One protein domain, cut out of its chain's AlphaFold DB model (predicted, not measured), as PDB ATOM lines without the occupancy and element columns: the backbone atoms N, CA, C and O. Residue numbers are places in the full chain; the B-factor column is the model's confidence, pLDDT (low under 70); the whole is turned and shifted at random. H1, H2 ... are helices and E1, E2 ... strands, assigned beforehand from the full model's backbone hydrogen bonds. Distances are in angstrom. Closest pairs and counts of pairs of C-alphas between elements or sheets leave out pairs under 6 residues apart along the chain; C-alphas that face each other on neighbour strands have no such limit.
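What this domain is: This is residues 61 to 157 of the 157 residues of an uncharacterized protein of Ligilactobacillus salivarius (UniProt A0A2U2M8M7). A hairpin of two short strands, E1 and E2, lies with E1 beside the helix H2 at one end of an elongated group of four helices, and from the other end residues 61 to 67 of the long helix H1 stick out. H4 crosses H1, H3 packs on both H2 and H4, and a long link, residues 113 to 125, leads from the hairpin to H3. The 97 printed residues run in the order H1, H2, E1, E2, H3, H4; the two-stranded sheet is antiparallel and the class is mostly helix. The whole is compact, with a radius of gyration of the C-alphas of 14.1 A, and spans 45 by 29 by 23 A.

Where its parts are: Find C-alpha 100 at (37.615, 19.370, -16.016); there E1 begins and runs to residue 103, and E2 holds residues 109 to 112. Just before the sheet along the chain is H2, residues 83 to 93, 15.6 A long. Look back to C-alpha 61 at (27.554, -15.144, -31.302), where H1 begins; it runs to residue 81, 30.1 A away. After the sheet come H3, residues 126 to 135, 14.1 A, and H4, residues 146 to 156, 15.4 A, which ends at C-alpha 156, (32.042, 5.745, -27.721).

How they stand to each other: Start at the hairpin E1 and E2, whose directions stand at 143 degrees; look for N 100 and O 112 at 2.8 A, and N 112 and O 100 at 2.7 A, within hydrogen-bond range. From E1 go to H2: their closest C-alphas, Asn 91 and Tyr 100, are 5.4 A apart. H2 is apart from E2. H2 and H3 touch at a shallow tilt of 30 degrees, opposite ways, with the C-alphas of Leu 85 and Leu 132 closest at 7.2 A. H3 and H4 touch at Lys 130 and Pro 146, whose C-alphas are closest at 5.4 A; the tilt of 69 degrees is steep, only just short of about perpendicular. H4 and H1 touch about perpendicular, at 88 degrees, through residues 71 to 79 of H1 alone; the closest C-alphas are Leu 72 and Ala 152, 4.8 A. H1 and H2 touch only at the corner, and only just, with 3 pairs of C-alphas within 8 A, the closest Tyr 79 and Tyr 86 at 5.4 A. H2 and H4 are near each other, and H1 and H3 are apart. In H1, H2, H3 and H4 every O i to N i+4 pair is within hydrogen-bond range.

The domain as a whole: The C-alphas farthest apart are those of Lys 61 and Val 116, 46.3 A. The printed part has no cut and ends at residue 157, the chain's last. The link from E2 to H3, 13 residues, is long. Mean pLDDT of the printed part is 81.2; look for values under 70 at residue 61, residues 94 to 100 and residues 111 to 122.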
ATOM      1  N   LYS A  61      26.585 -16.223 -31.560       68.25
ATOM      2  CA  LYS A  61      27.554 -15.144 -31.302       68.25
ATOM      3  C   LYS A  61      27.022 -13.793 -31.787       68.25
ATOM      4  O   LYS A  61      27.052 -12.828 -31.030       68.25
ATOM      5  N   ASP A  62      26.434 -13.757 -32.976       74.62
ATOM      6  CA  ASP A  62      25.819 -12.580 -33.588       74.62
ATOM      7  C   ASP A  62      24.620 -12.092 -32.771       74.62
ATOM      8  O   ASP A  62      24.476 -10.895 -32.537       74.62
ATOM      9  N   LYS A  63      23.791 -13.009 -32.248       75.12
ATOM     10  CA  LYS A  63      22.704 -12.657 -31.315       75.12
ATOM     11  C   LYS A  63      23.237 -12.017 -30.036       75.12
ATOM     12  O   LYS A  63      22.731 -10.971 -29.638       75.12
ATOM     13  N   LYS A  64      24.255 -12.611 -29.401       78.06
ATOM     14  CA  LYS A  64      24.874 -12.054 -28.184       78.06
ATOM     15  C   LYS A  64      25.502 -10.686 -28.447       78.06
ATOM     16  O   LYS A  64      25.269  -9.762 -27.674       78.06
ATOM     17  N   LYS A  65      26.229 -10.542 -29.560       83.00
ATOM     18  CA  LYS A  65      26.831  -9.276 -29.993       83.00
ATOM     19  C   LYS A  65      25.766  -8.203 -30.214       83.00
ATOM     20  O   LYS A  65      25.892  -7.114 -29.671       83.00
ATOM     21  N   LYS A  66      24.682  -8.531 -30.922       83.75
ATOM     22  CA  LYS A  66      23.572  -7.604 -31.168       83.75
ATOM     23  C   LYS A  66      22.887  -7.162 -29.872       83.75
ATOM     24  O   LYS A  66      22.575  -5.988 -29.718       83.75
ATOM     25  N   ILE A  67      22.668  -8.078 -28.926       85.44
ATOM     26  CA  ILE A  67      22.110  -7.740 -27.605       85.44
ATOM     27  C   ILE A  67      23.051  -6.801 -26.840       85.44
ATOM     28  O   ILE A  67      22.582  -5.823 -26.258       85.44
ATOM     29  N   LEU A  68      24.358  -7.078 -26.856       86.81
ATOM     30  CA  LEU A  68      25.360  -6.216 -26.231       86.81
ATOM     31  C   LEU A  68      25.364  -4.821 -26.868       86.81
ATOM     32  O   LEU A  68      25.258  -3.836 -26.153       86.81
ATOM     33  N   GLU A  69      25.405  -4.721 -28.197       89.38
ATOM     34  CA  GLU A  69      25.365  -3.437 -28.910       89.38
ATOM     35  C   GLU A  69      24.127  -2.612 -28.549       89.38
ATOM     36  O   GLU A  69      24.251  -1.426 -28.259       89.38
ATOM     37  N   VAL A  70      22.949  -3.240 -28.479       89.00
ATOM     38  CA  VAL A  70      21.716  -2.564 -28.050       89.00
ATOM     39  C   VAL A  70      21.818  -2.060 -26.605       89.00
ATOM     40  O   VAL A  70      21.342  -0.962 -26.316       89.00
ATOM     41  N   ARG A  71      22.431  -2.824 -25.690       91.38
ATOM     42  CA  ARG A  71      22.649  -2.386 -24.298       91.38
ATOM     43  C   ARG A  71      23.600  -1.196 -24.228       91.38
ATOM     44  O   ARG A  71      23.273  -0.216 -23.567       91.38
ATOM     45  N   LEU A  72      24.721  -1.259 -24.947       91.62
ATOM     46  CA  LEU A  72      25.707  -0.181 -24.958       91.62
ATOM     47  C   LEU A  72      25.139   1.098 -25.582       91.62
ATOM     48  O   LEU A  72      25.388   2.181 -25.066       91.62
ATOM     49  N   GLU A  73      24.324   0.994 -26.634       91.88
ATOM     50  CA  GLU A  73      23.677   2.168 -27.232       91.88
ATOM     51  C   GLU A  73      22.652   2.801 -26.281       91.88
ATOM     52  O   GLU A  73      22.557   4.021 -26.180       91.88
ATOM     53  N   ARG A  74      21.904   1.986 -25.524       92.06
ATOM     54  CA  ARG A  74      20.998   2.492 -24.479       92.06
ATOM     55  C   ARG A  74      21.760   3.198 -23.365       92.06
ATOM     56  O   ARG A  74      21.348   4.284 -22.970       92.06
ATOM     57  N   ALA A  75      22.857   2.608 -22.892       92.06
ATOM     58  CA  ALA A  75      23.708   3.209 -21.871       92.06
ATOM     59  C   ALA A  75      24.312   4.536 -22.359       92.06
ATOM     60  O   ALA A  75      24.257   5.531 -21.640       92.06
ATOM     61  N   ARG A  76      24.787   4.570 -23.611       94.25
ATOM     62  CA  ARG A  76      25.276   5.776 -24.286       94.25
ATOM     63  C   ARG A  76      24.237   6.884 -24.339       94.25
ATOM     64  O   ARG A  76      24.487   7.990 -23.870       94.25
ATOM     65  N   ASN A  77      23.072   6.584 -24.902       94.12
ATOM     66  CA  ASN A  77      21.995   7.561 -25.028       94.12
ATOM     67  C   ASN A  77      21.544   8.068 -23.659       94.12
ATOM     68  O   ASN A  77      21.259   9.251 -23.510       94.12
ATOM     69  N   PHE A  78      21.524   7.189 -22.655       94.00
ATOM     70  CA  PHE A  78      21.189   7.571 -21.295       94.00
ATOM     71  C   PHE A  78      22.190   8.561 -20.707       94.00
ATOM     72  O   PHE A  78      21.764   9.630 -20.278       94.00
ATOM     73  N   TYR A  79      23.494   8.256 -20.677       92.56
ATOM     74  CA  TYR A  79      24.428   9.193 -20.051       92.56
ATOM     75  C   TYR A  79      24.504  10.506 -20.834       92.56
ATOM     76  O   TYR A  79      24.501  11.554 -20.208       92.56
ATOM     77  N   ARG A  80      24.438  10.489 -22.173       92.00
ATOM     78  CA  ARG A  80      24.437  11.724 -22.982       92.00
ATOM     79  C   ARG A  80      23.187  12.585 -22.785       92.00
ATOM     80  O   ARG A  80      23.272  13.801 -22.907       92.00
ATOM     81  N   ALA A  81      22.041  11.978 -22.477       91.56
ATOM     82  CA  ALA A  81      20.821  12.713 -22.140       91.56
ATOM     83  C   ALA A  81      20.866  13.339 -20.734       91.56
ATOM     84  O   ALA A  81      20.105  14.261 -20.453       91.56
ATOM     85  N   ASN A  82      21.751  12.857 -19.854       91.00
ATOM     86  CA  ASN A  82      21.903  13.334 -18.482       91.00
ATOM     87  C   ASN A  82      23.207  14.133 -18.351       91.00
ATOM     88  O   ASN A  82      24.254  13.575 -18.021       91.00
ATOM     89  N   LYS A  83      23.125  15.445 -18.601       87.94
ATOM     90  CA  LYS A  83      24.271  16.371 -18.668       87.94
ATOM     91  C   LYS A  83      25.230  16.224 -17.480       87.94
ATOM     92  O   LYS A  83      26.414  15.981 -17.691       87.94
ATOM     93  N   ASP A  84      24.710  16.264 -16.255       87.25
ATOM     94  CA  ASP A  84      25.545  16.211 -15.050       87.25
ATOM     95  C   ASP A  84      26.268  14.864 -14.892       87.25
ATOM     96  O   ASP A  84      27.431  14.812 -14.493       87.25
ATOM     97  N   LEU A  85      25.606  13.760 -15.261       89.62
ATOM     98  CA  LEU A  85      26.222  12.433 -15.257       89.62
ATOM     99  C   LEU A  85      27.311  12.330 -16.332       89.62
ATOM    100  O   LEU A  85      28.367  11.750 -16.076       89.62
ATOM    101  N   TYR A  86      27.072  12.875 -17.528       90.81
ATOM    102  CA  TYR A  86      28.057  12.860 -18.608       90.81
ATOM    103  C   TYR A  86      29.304  13.672 -18.239       90.81
ATOM    104  O   TYR A  86      30.416  13.160 -18.377       90.81
ATOM    105  N   GLU A  87      29.135  14.868 -17.663       86.81
ATOM    106  CA  GLU A  87      30.248  15.657 -17.116       86.81
ATOM    107  C   GLU A  87      31.032  14.864 -16.066       86.81
ATOM    108  O   GLU A  87      32.262  14.790 -16.127       86.81
ATOM    109  N   ALA A  88      30.341  14.213 -15.127       86.50
ATOM    110  CA  ALA A  88      30.992  13.419 -14.092       86.50
ATOM    111  C   ALA A  88      31.813  12.250 -14.666       86.50
ATOM    112  O   ALA A  88      32.913  11.971 -14.179       86.50
ATOM    113  N   LEU A  89      31.326  11.591 -15.723       88.56
ATOM    114  CA  LEU A  89      32.048  10.515 -16.409       88.56
ATOM    115  C   LEU A  89      33.298  11.028 -17.146       88.56
ATOM    116  O   LEU A  89      34.367  10.426 -17.003       88.56
ATOM    117  N   ILE A  90      33.206  12.156 -17.863       86.69
ATOM    118  CA  ILE A  90      34.360  12.786 -18.543       86.69
ATOM    119  C   ILE A  90      35.433  13.199 -17.544       86.69
ATOM    120  O   ILE A  90      36.626  12.921 -17.725       86.69
ATOM    121  N   ASN A  91      35.005  13.804 -16.446       80.44
ATOM    122  CA  ASN A  91      35.901  14.256 -15.395       80.44
ATOM    123  C   ASN A  91      36.557  13.085 -14.657       80.44
ATOM    124  O   ASN A  91      37.727  13.170 -14.289       80.44
ATOM    125  N   ALA A  92      35.853  11.961 -14.509       81.31
ATOM    126  CA  ALA A  92      36.417  10.738 -13.948       81.31
ATOM    127  C   ALA A  92      37.437  10.045 -14.874       81.31
ATOM    128  O   ALA A  92      38.329   9.353 -14.381       81.31
ATOM    129  N   ARG A  93      37.327  10.203 -16.202       75.94
ATOM    130  CA  ARG A  93      38.295   9.652 -17.173       75.94
ATOM    131  C   ARG A  93      39.533  10.524 -17.357       75.94
ATOM    132  O   ARG A  93      40.597   9.990 -17.666       75.94
ATOM    133  N   SER A  94      39.408  11.836 -17.192       66.38
ATOM    134  CA  SER A  94      40.492  12.779 -17.471       66.38
ATOM    135  C   SER A  94      41.694  12.551 -16.544       66.38
ATOM    136  O   SER A  94      41.660  12.846 -15.353       66.38
ATOM    137  N   PHE A  95      42.791  12.035 -17.109       55.84
ATOM    138  CA  PHE A  95      44.053  11.755 -16.406       55.84
ATOM    139  C   PHE A  95      44.832  13.016 -15.991       55.84
ATOM    140  O   PHE A  95      45.879  12.902 -15.356       55.84
ATOM    141  N   LEU A  96      44.356  14.211 -16.356       56.25
ATOM    142  CA  LEU A  96      45.020  15.465 -16.022       56.25
ATOM    143  C   LEU A  96      44.507  15.994 -14.668       56.25
ATOM    144  O   LEU A  96      43.295  16.171 -14.500       56.25
ATOM    145  N   PRO A  97      45.398  16.238 -13.685       54.56
ATOM    146  CA  PRO A  97      45.014  16.585 -12.313       54.56
ATOM    147  C   PRO A  97      44.132  17.829 -12.183       54.56
ATOM    148  O   PRO A  97      43.312  17.867 -11.271       54.56
ATOM    149  N   ASP A  98      44.164  18.748 -13.149       59.19
ATOM    150  CA  ASP A  98      43.556  20.079 -13.013       59.19
ATOM    151  C   ASP A  98      42.683  20.485 -14.207       59.19
ATOM    152  O   ASP A  98      42.396  21.661 -14.393       59.19
ATOM    153  N   LEU A  99      42.267  19.524 -15.035       57.75
ATOM    154  CA  LEU A  99      41.413  19.782 -16.191       57.75
ATOM    155  C   LEU A  99      40.065  19.085 -16.000       57.75
ATOM    156  O   LEU A  99      40.019  17.875 -15.773       57.75
ATOM    157  N   TYR A 100      38.987  19.856 -16.084       68.31
ATOM    158  CA  TYR A 100      37.615  19.370 -16.016       68.31
ATOM    159  C   TYR A 100      36.855  19.834 -17.250       68.31
ATOM    160  O   TYR A 100      36.946  20.995 -17.638       68.31
ATOM    161  N   THR A 101      36.099  18.938 -17.865       70.88
ATOM    162  CA  THR A 101      35.222  19.269 -18.980       70.88
ATOM    163  C   THR A 101      33.857  19.659 -18.438       70.88
ATOM    164  O   THR A 101      33.242  18.912 -17.673       70.88
ATOM    165  N   LYS A 102      33.387  20.835 -18.847       78.69
ATOM    166  CA  LYS A 102      32.027  21.315 -18.626       78.69
ATOM    167  C   LYS A 102      31.265  21.266 -19.943       78.69
ATOM    168  O   LYS A 102      31.791  21.695 -20.973       78.69
ATOM    169  N   LEU A 103      30.029  20.785 -19.906       79.19
ATOM    170  CA  LEU A 103      29.128  20.827 -21.045       79.19
ATOM    171  C   LEU A 103      28.377  22.157 -21.051       79.19
ATOM    172  O   LEU A 103      27.813  22.616 -20.053       79.19
ATOM    173  N   ASN A 104      28.332  22.780 -22.214       78.38
ATOM    174  CA  ASN A 104      27.528  23.961 -22.469       78.38
ATOM    175  C   ASN A 104      26.089  23.565 -22.821       78.38
ATOM    176  O   ASN A 104      25.767  22.392 -23.016       78.38
ATOM    177  N   ASP A 105      25.195  24.547 -22.868       78.56
ATOM    178  CA  ASP A 105      23.774  24.312 -23.171       78.56
ATOM    179  C   ASP A 105      23.537  23.910 -24.633       78.56
ATOM    180  O   ASP A 105      22.534  23.276 -24.949       78.56
ATOM    181  N   ASP A 106      24.490  24.217 -25.514       77.56
ATOM    182  CA  ASP A 106      24.518  23.791 -26.916       77.56
ATOM    183  C   ASP A 106      25.160  22.403 -27.121       77.56
ATOM    184  O   ASP A 106      25.305  21.946 -28.255       77.56
ATOM    185  N   GLY A 107      25.554  21.728 -26.034       76.38
ATOM    186  CA  GLY A 107      26.234  20.433 -26.067       76.38
ATOM    187  C   GLY A 107      27.728  20.501 -26.397       76.38
ATOM    188  O   GLY A 107      28.361  19.452 -26.491       76.38
ATOM    189  N   SER A 108      28.307  21.695 -26.565       78.56
ATOM    190  CA  SER A 108      29.755  21.849 -26.724       78.56
ATOM    191  C   SER A 108      30.499  21.656 -25.398       78.56
ATOM    192  O   SER A 108      29.968  21.905 -24.316       78.56
ATOM    193  N   GLU A 109      31.746  21.201 -25.480       81.88
ATOM    194  CA  GLU A 109      32.614  20.947 -24.330       81.88
ATOM    195  C   GLU A 109      33.576  22.121 -24.112       81.88
ATOM    196  O   GLU A 109      34.188  22.628 -25.054       81.88
ATOM    197  N   THR A 110      33.751  22.546 -22.860       78.19
ATOM    198  CA  THR A 110      34.763  23.538 -22.472       78.19
ATOM    199  C   THR A 110      35.655  22.998 -21.368       78.19
ATOM    200  O   THR A 110      35.186  22.424 -20.386       78.19
ATOM    201  N   LEU A 111      36.963  23.198 -21.520       69.69
ATOM    202  CA  LEU A 111      37.951  22.834 -20.510       69.69
ATOM    203  C   LEU A 111      37.997  23.917 -19.425       69.69
ATOM    204  O   LEU A 111      38.150  25.100 -19.718       69.69
ATOM    205  N   SER A 112      37.876  23.498 -18.171       63.22
ATOM    206  CA  SER A 112      37.883  24.326 -16.966       63.22
ATOM    207  C   SER A 112      38.990  23.866 -16.016       63.22
ATOM    208  O   SER A 112      39.245  22.673 -15.879       63.22
ATOM    209  N   ILE A 113      39.637  24.822 -15.346       54.31
ATOM    210  CA  ILE A 113      40.851  24.615 -14.527       54.31
ATOM    211  C   ILE A 113      40.603  24.615 -13.007       54.31
ATOM    212  O   ILE A 113      41.543  24.573 -12.219       54.31
ATOM    213  N   HIS A 114      39.347  24.680 -12.555       54.72
ATOM    214  CA  HIS A 114      39.032  24.836 -11.132       54.72
ATOM    215  C   HIS A 114      38.618  23.516 -10.473       54.72
ATOM    216  O   HIS A 114      37.537  22.986 -10.715       54.72
ATOM    217  N   ASN A 115      39.494  23.013  -9.604       52.19
ATOM    218  CA  ASN A 115      39.262  21.883  -8.712       52.19
ATOM    219  C   ASN A 115      38.548  22.397  -7.442       52.19
ATOM    220  O   ASN A 115      39.148  23.141  -6.670       52.19
ATOM    221  N   VAL A 116      37.256  22.090  -7.259       50.75
ATOM    222  CA  VAL A 116      36.464  22.612  -6.118       50.75
ATOM    223  C   VAL A 116      36.626  21.753  -4.858       50.75
ATOM    224  O   VAL A 116      36.537  22.285  -3.759       50.75
ATOM    225  N   ASP A 117      36.956  20.466  -4.985       52.22
ATOM    226  CA  ASP A 117      37.087  19.567  -3.840       52.22
ATOM    227  C   ASP A 117      38.340  18.706  -3.965       52.22
ATOM    228  O   ASP A 117      38.514  17.972  -4.932       52.22
ATOM    229  N   ASN A 118      39.164  18.733  -2.920       48.22
ATOM    230  CA  ASN A 118      40.424  18.010  -2.726       48.22
ATOM    231  C   ASN A 118      40.267  16.459  -2.669       48.22
ATOM    232  O   ASN A 118      40.929  15.782  -1.881       48.22
ATOM    233  N   LYS A 119      39.336  15.877  -3.439       52.62
ATOM    234  CA  LYS A 119      39.030  14.443  -3.498       52.62
ATOM    235  C   LYS A 119      40.085  13.729  -4.343       52.62
ATOM    236  O   LYS A 119      40.361  14.112  -5.477       52.62
ATOM    237  N   VAL A 120      40.658  12.665  -3.785       54.81
ATOM    238  CA  VAL A 120      41.620  11.786  -4.467       54.81
ATOM    239  C   VAL A 120      41.011  11.300  -5.787       54.81
ATOM    240  O   VAL A 120      39.976  10.633  -5.783       54.81
ATOM    241  N   LYS A 121      41.634  11.650  -6.922       59.75
ATOM    242  CA  LYS A 121      41.172  11.228  -8.251       59.75
ATOM    243  C   LYS A 121      41.390   9.722  -8.416       59.75
ATOM    244  O   LYS A 121      42.519   9.237  -8.435       59.75
ATOM    245  N   GLU A 122      40.295   8.979  -8.516       64.94
ATOM    246  CA  GLU A 122      40.309   7.538  -8.754       64.94
ATOM    247  C   GLU A 122      40.392   7.230 -10.251       64.94
ATOM    248  O   GLU A 122      39.762   7.894 -11.071       64.94
ATOM    249  N   LYS A 123      41.122   6.169 -10.612       76.38
ATOM    250  CA  LYS A 123      41.143   5.656 -11.987       76.38
ATOM    251  C   LYS A 123      39.720   5.314 -12.437       76.38
ATOM    252  O   LYS A 123      39.028   4.546 -11.757       76.38
ATOM    253  N   PHE A 124      39.332   5.806 -13.618       83.06
ATOM    254  CA  PHE A 124      38.063   5.445 -14.244       83.06
ATOM    255  C   PHE A 124      37.889   3.924 -14.279       83.06
ATOM    256  O   PHE A 124      38.702   3.183 -14.839       83.06
ATOM    257  N   SER A 125      36.845   3.457 -13.606       87.81
ATOM    258  CA  SER A 125      36.575   2.045 -13.370       87.81
ATOM    259  C   SER A 125      35.085   1.842 -13.130       87.81
ATOM    260  O   SER A 125      34.367   2.783 -12.789       87.81
ATOM    261  N   VAL A 126      34.622   0.594 -13.225       89.44
ATOM    262  CA  VAL A 126      33.227   0.230 -12.924       89.44
ATOM    263  C   VAL A 126      32.803   0.692 -11.521       89.44
ATOM    264  O   VAL A 126      31.669   1.121 -11.333       89.44
ATOM    265  N   LYS A 127      33.713   0.674 -10.533       89.12
ATOM    266  CA  LYS A 127      33.435   1.169  -9.172       89.12
ATOM    267  C   LYS A 127      33.094   2.660  -9.164       89.12
ATOM    268  O   LYS A 127      32.134   3.050  -8.507       89.12
ATOM    269  N   VAL A 128      33.849   3.460  -9.919       88.44
ATOM    270  CA  VAL A 128      33.601   4.899 -10.075       88.44
ATOM    271  C   VAL A 128      32.258   5.127 -10.763       88.44
ATOM    272  O   VAL A 128      31.436   5.869 -10.243       88.44
ATOM    273  N   VAL A 129      31.991   4.423 -11.867       90.19
ATOM    274  CA  VAL A 129      30.714   4.524 -12.595       90.19
ATOM    275  C   VAL A 129      29.530   4.166 -11.698       90.19
ATOM    276  O   VAL A 129      28.555   4.908 -11.638       90.19
ATOM    277  N   LYS A 130      29.624   3.068 -10.942       92.25
ATOM    278  CA  LYS A 130      28.584   2.664  -9.992       92.25
ATOM    279  C   LYS A 130      28.358   3.723  -8.915       92.25
ATOM    280  O   LYS A 130      27.209   4.010  -8.604       92.25
ATOM    281  N   ARG A 131      29.427   4.302  -8.355       91.00
ATOM    282  CA  ARG A 131      29.312   5.390  -7.374       91.00
ATOM    283  C   ARG A 131      28.593   6.597  -7.973       91.00
ATOM    284  O   ARG A 131      27.641   7.061  -7.362       91.00
ATOM    285  N   LEU A 132      28.983   7.043  -9.168       90.44
ATOM    286  CA  LEU A 132      28.325   8.160  -9.852       90.44
ATOM    287  C   LEU A 132      26.835   7.866 -10.081       90.44
ATOM    288  O   LEU A 132      25.981   8.674  -9.745       90.44
ATOM    289  N   LEU A 133      26.487   6.668 -10.552       91.12
ATOM    290  CA  LEU A 133      25.084   6.282 -10.720       91.12
ATOM    291  C   LEU A 133      24.289   6.310  -9.403       91.12
ATOM    292  O   LEU A 133      23.095   6.588  -9.437       91.12
ATOM    293  N   VAL A 134      24.914   6.036  -8.255       91.56
ATOM    294  CA  VAL A 134      24.280   6.193  -6.932       91.56
ATOM    295  C   VAL A 134      24.154   7.667  -6.551       91.56
ATOM    296  O   VAL A 134      23.076   8.087  -6.146       91.56
ATOM    297  N   GLU A 135      25.227   8.448  -6.698       89.94
ATOM    298  CA  GLU A 135      25.267   9.880  -6.360       89.94
ATOM    299  C   GLU A 135      24.202  10.678  -7.118       89.94
ATOM    300  O   GLU A 135      23.536  11.529  -6.533       89.94
ATOM    301  N   TYR A 136      23.986  10.347  -8.390       90.25
ATOM    302  CA  TYR A 136      22.965  10.965  -9.233       90.25
ATOM    303  C   TYR A 136      21.591  10.267  -9.161       90.25
ATOM    304  O   TYR A 136      20.678  10.627  -9.898       90.25
ATOM    305  N   GLY A 137      21.414   9.268  -8.285       91.38
ATOM    306  CA  GLY A 137      20.115   8.628  -8.034       91.38
ATOM    307  C   GLY A 137      19.598   7.727  -9.161       91.38
ATOM    308  O   GLY A 137      18.404   7.448  -9.231       91.38
ATOM    309  N   PHE A 138      20.475   7.256 -10.047       91.69
ATOM    310  CA  PHE A 138      20.110   6.479 -11.230       91.69
ATOM    311  C   PHE A 138      20.233   4.965 -11.066       91.69
ATOM    312  O   PHE A 138      19.601   4.239 -11.834       91.69
ATOM    313  N   LEU A 139      21.029   4.470 -10.110       90.38
ATOM    314  CA  LEU A 139      21.375   3.043 -10.027       90.38
ATOM    315  C   LEU A 139      20.144   2.117 -10.019       90.38
ATOM    316  O   LEU A 139      20.170   1.082 -10.679       90.38
ATOM    317  N   ASP A 140      19.074   2.509  -9.328       88.94
ATOM    318  CA  ASP A 140      17.857   1.695  -9.190       88.94
ATOM    319  C   ASP A 140      16.885   1.824 -10.380       88.94
ATOM    320  O   ASP A 140      15.918   1.068 -10.477       88.94
ATOM    321  N   TRP A 141      17.130   2.763 -11.300       86.06
ATOM    322  CA  TRP A 141      16.204   3.127 -12.384       86.06
ATOM    323  C   TRP A 141      16.718   2.778 -13.782       86.06
ATOM    324  O   TRP A 141      15.952   2.793 -14.749       86.06
ATOM    325  N   ILE A 142      18.009   2.472 -13.922       86.56
ATOM    326  CA  ILE A 142      18.597   2.160 -15.224       86.56
ATOM    327  C   ILE A 142      18.209   0.748 -15.703       86.56
ATOM    328  O   ILE A 142      18.294  -0.221 -14.951       86.56
ATOM    329  N   PRO A 143      17.838   0.577 -16.985       83.50
ATOM    330  CA  PRO A 143      17.487  -0.727 -17.557       83.50
ATOM    331  C   PRO A 143      18.718  -1.541 -18.014       83.50
ATOM    332  O   PRO A 143      18.596  -2.446 -18.844       83.50
ATOM    333  N   PHE A 144      19.910  -1.182 -17.541       86.94
ATOM    334  CA  PHE A 144      21.210  -1.759 -17.888       86.94
ATOM    335  C   PHE A 144      22.138  -1.682 -16.668       86.94
ATOM    336  O   PHE A 144      21.788  -1.065 -15.667       86.94
ATOM    337  N   SER A 145      23.301  -2.329 -16.717       91.81
ATOM    338  CA  SER A 145      24.201  -2.384 -15.560       91.81
ATOM    339  C   SER A 145      25.237  -1.246 -15.558       91.81
ATOM    340  O   SER A 145      25.498  -0.647 -16.605       91.81
ATOM    341  N   PRO A 146      25.880  -0.938 -14.414       93.25
ATOM    342  CA  PRO A 146      27.015  -0.010 -14.373       93.25
ATOM    343  C   PRO A 146      28.162  -0.408 -15.312       93.25
ATOM    344  O   PRO A 146      28.839   0.458 -15.861       93.25
ATOM    345  N   GLU A 147      28.367  -1.709 -15.530       93.62
ATOM    346  CA  GLU A 147      29.324  -2.227 -16.510       93.62
ATOM    347  C   GLU A 147      28.943  -1.811 -17.932       93.62
ATOM    348  O   GLU A 147      29.820  -1.416 -18.687       93.62
ATOM    349  N   ASP A 148      27.654  -1.808 -18.294       92.69
ATOM    350  CA  ASP A 148      27.230  -1.337 -19.620       92.69
ATOM    351  C   ASP A 148      27.555   0.145 -19.827       92.69
ATOM    352  O   ASP A 148      27.943   0.534 -20.923       92.69
ATOM    353  N   VAL A 149      27.421   0.971 -18.782       92.69
ATOM    354  CA  VAL A 149      27.799   2.392 -18.832       92.69
ATOM    355  C   VAL A 149      29.309   2.541 -18.985       92.69
ATOM    356  O   VAL A 149      29.754   3.302 -19.837       92.69
ATOM    357  N   TYR A 150      30.095   1.788 -18.212       93.62
ATOM    358  CA  TYR A 150      31.555   1.779 -18.310       93.62
ATOM    359  C   TYR A 150      32.038   1.365 -19.709       93.62
ATOM    360  O   TYR A 150      32.808   2.089 -20.336       93.62
ATOM    361  N   GLU A 151      31.543   0.239 -20.221       92.44
ATOM    362  CA  GLU A 151      31.903  -0.296 -21.537       92.44
ATOM    363  C   GLU A 151      31.417   0.616 -22.672       92.44
ATOM    364  O   GLU A 151      32.144   0.851 -23.637       92.44
ATOM    365  N   ALA A 152      30.211   1.183 -22.562       93.50
ATOM    366  CA  ALA A 152      29.711   2.144 -23.539       93.50
ATOM    367  C   ALA A 152      30.572   3.409 -23.552       93.50
ATOM    368  O   ALA A 152      30.883   3.926 -24.620       93.50
ATOM    369  N   TYR A 153      30.976   3.896 -22.381       91.94
ATOM    370  CA  TYR A 153      31.830   5.069 -22.271       91.94
ATOM    371  C   TYR A 153      33.214   4.821 -22.889       91.94
ATOM    372  O   TYR A 153      33.670   5.625 -23.690       91.94
ATOM    373  N   LEU A 154      33.843   3.668 -22.625       89.94
ATOM    374  CA  LEU A 154      35.116   3.294 -23.260       89.94
ATOM    375  C   LEU A 154      35.023   3.116 -24.782       89.94
ATOM    376  O   LEU A 154      36.017   3.294 -25.483       89.94
ATOM    377  N   LYS A 155      33.860   2.692 -25.283       90.50
ATOM    378  CA  LYS A 155      33.647   2.416 -26.706       90.50
ATOM    379  C   LYS A 155      33.364   3.678 -27.521       90.50
ATOM    380  O   LYS A 155      33.749   3.724 -28.688       90.50
ATOM    381  N   TYR A 156      32.616   4.628 -26.962       90.06
ATOM    382  CA  TYR A 156      32.042   5.745 -27.721       90.06
ATOM    383  C   TYR A 156      32.673   7.111 -27.435       90.06
ATOM    384  O   TYR A 156      32.424   8.018 -28.227       90.06
ATOM    385  N   GLU A 157      33.468   7.245 -26.367       87.38
ATOM    386  CA  GLU A 157      34.173   8.479 -25.975       87.38
ATOM    387  C   GLU A 157      35.692   8.260 -25.871       87.38
ATOM    388  O   GLU A 157      36.474   9.208 -26.095       87.38
TER     389      GLU A 157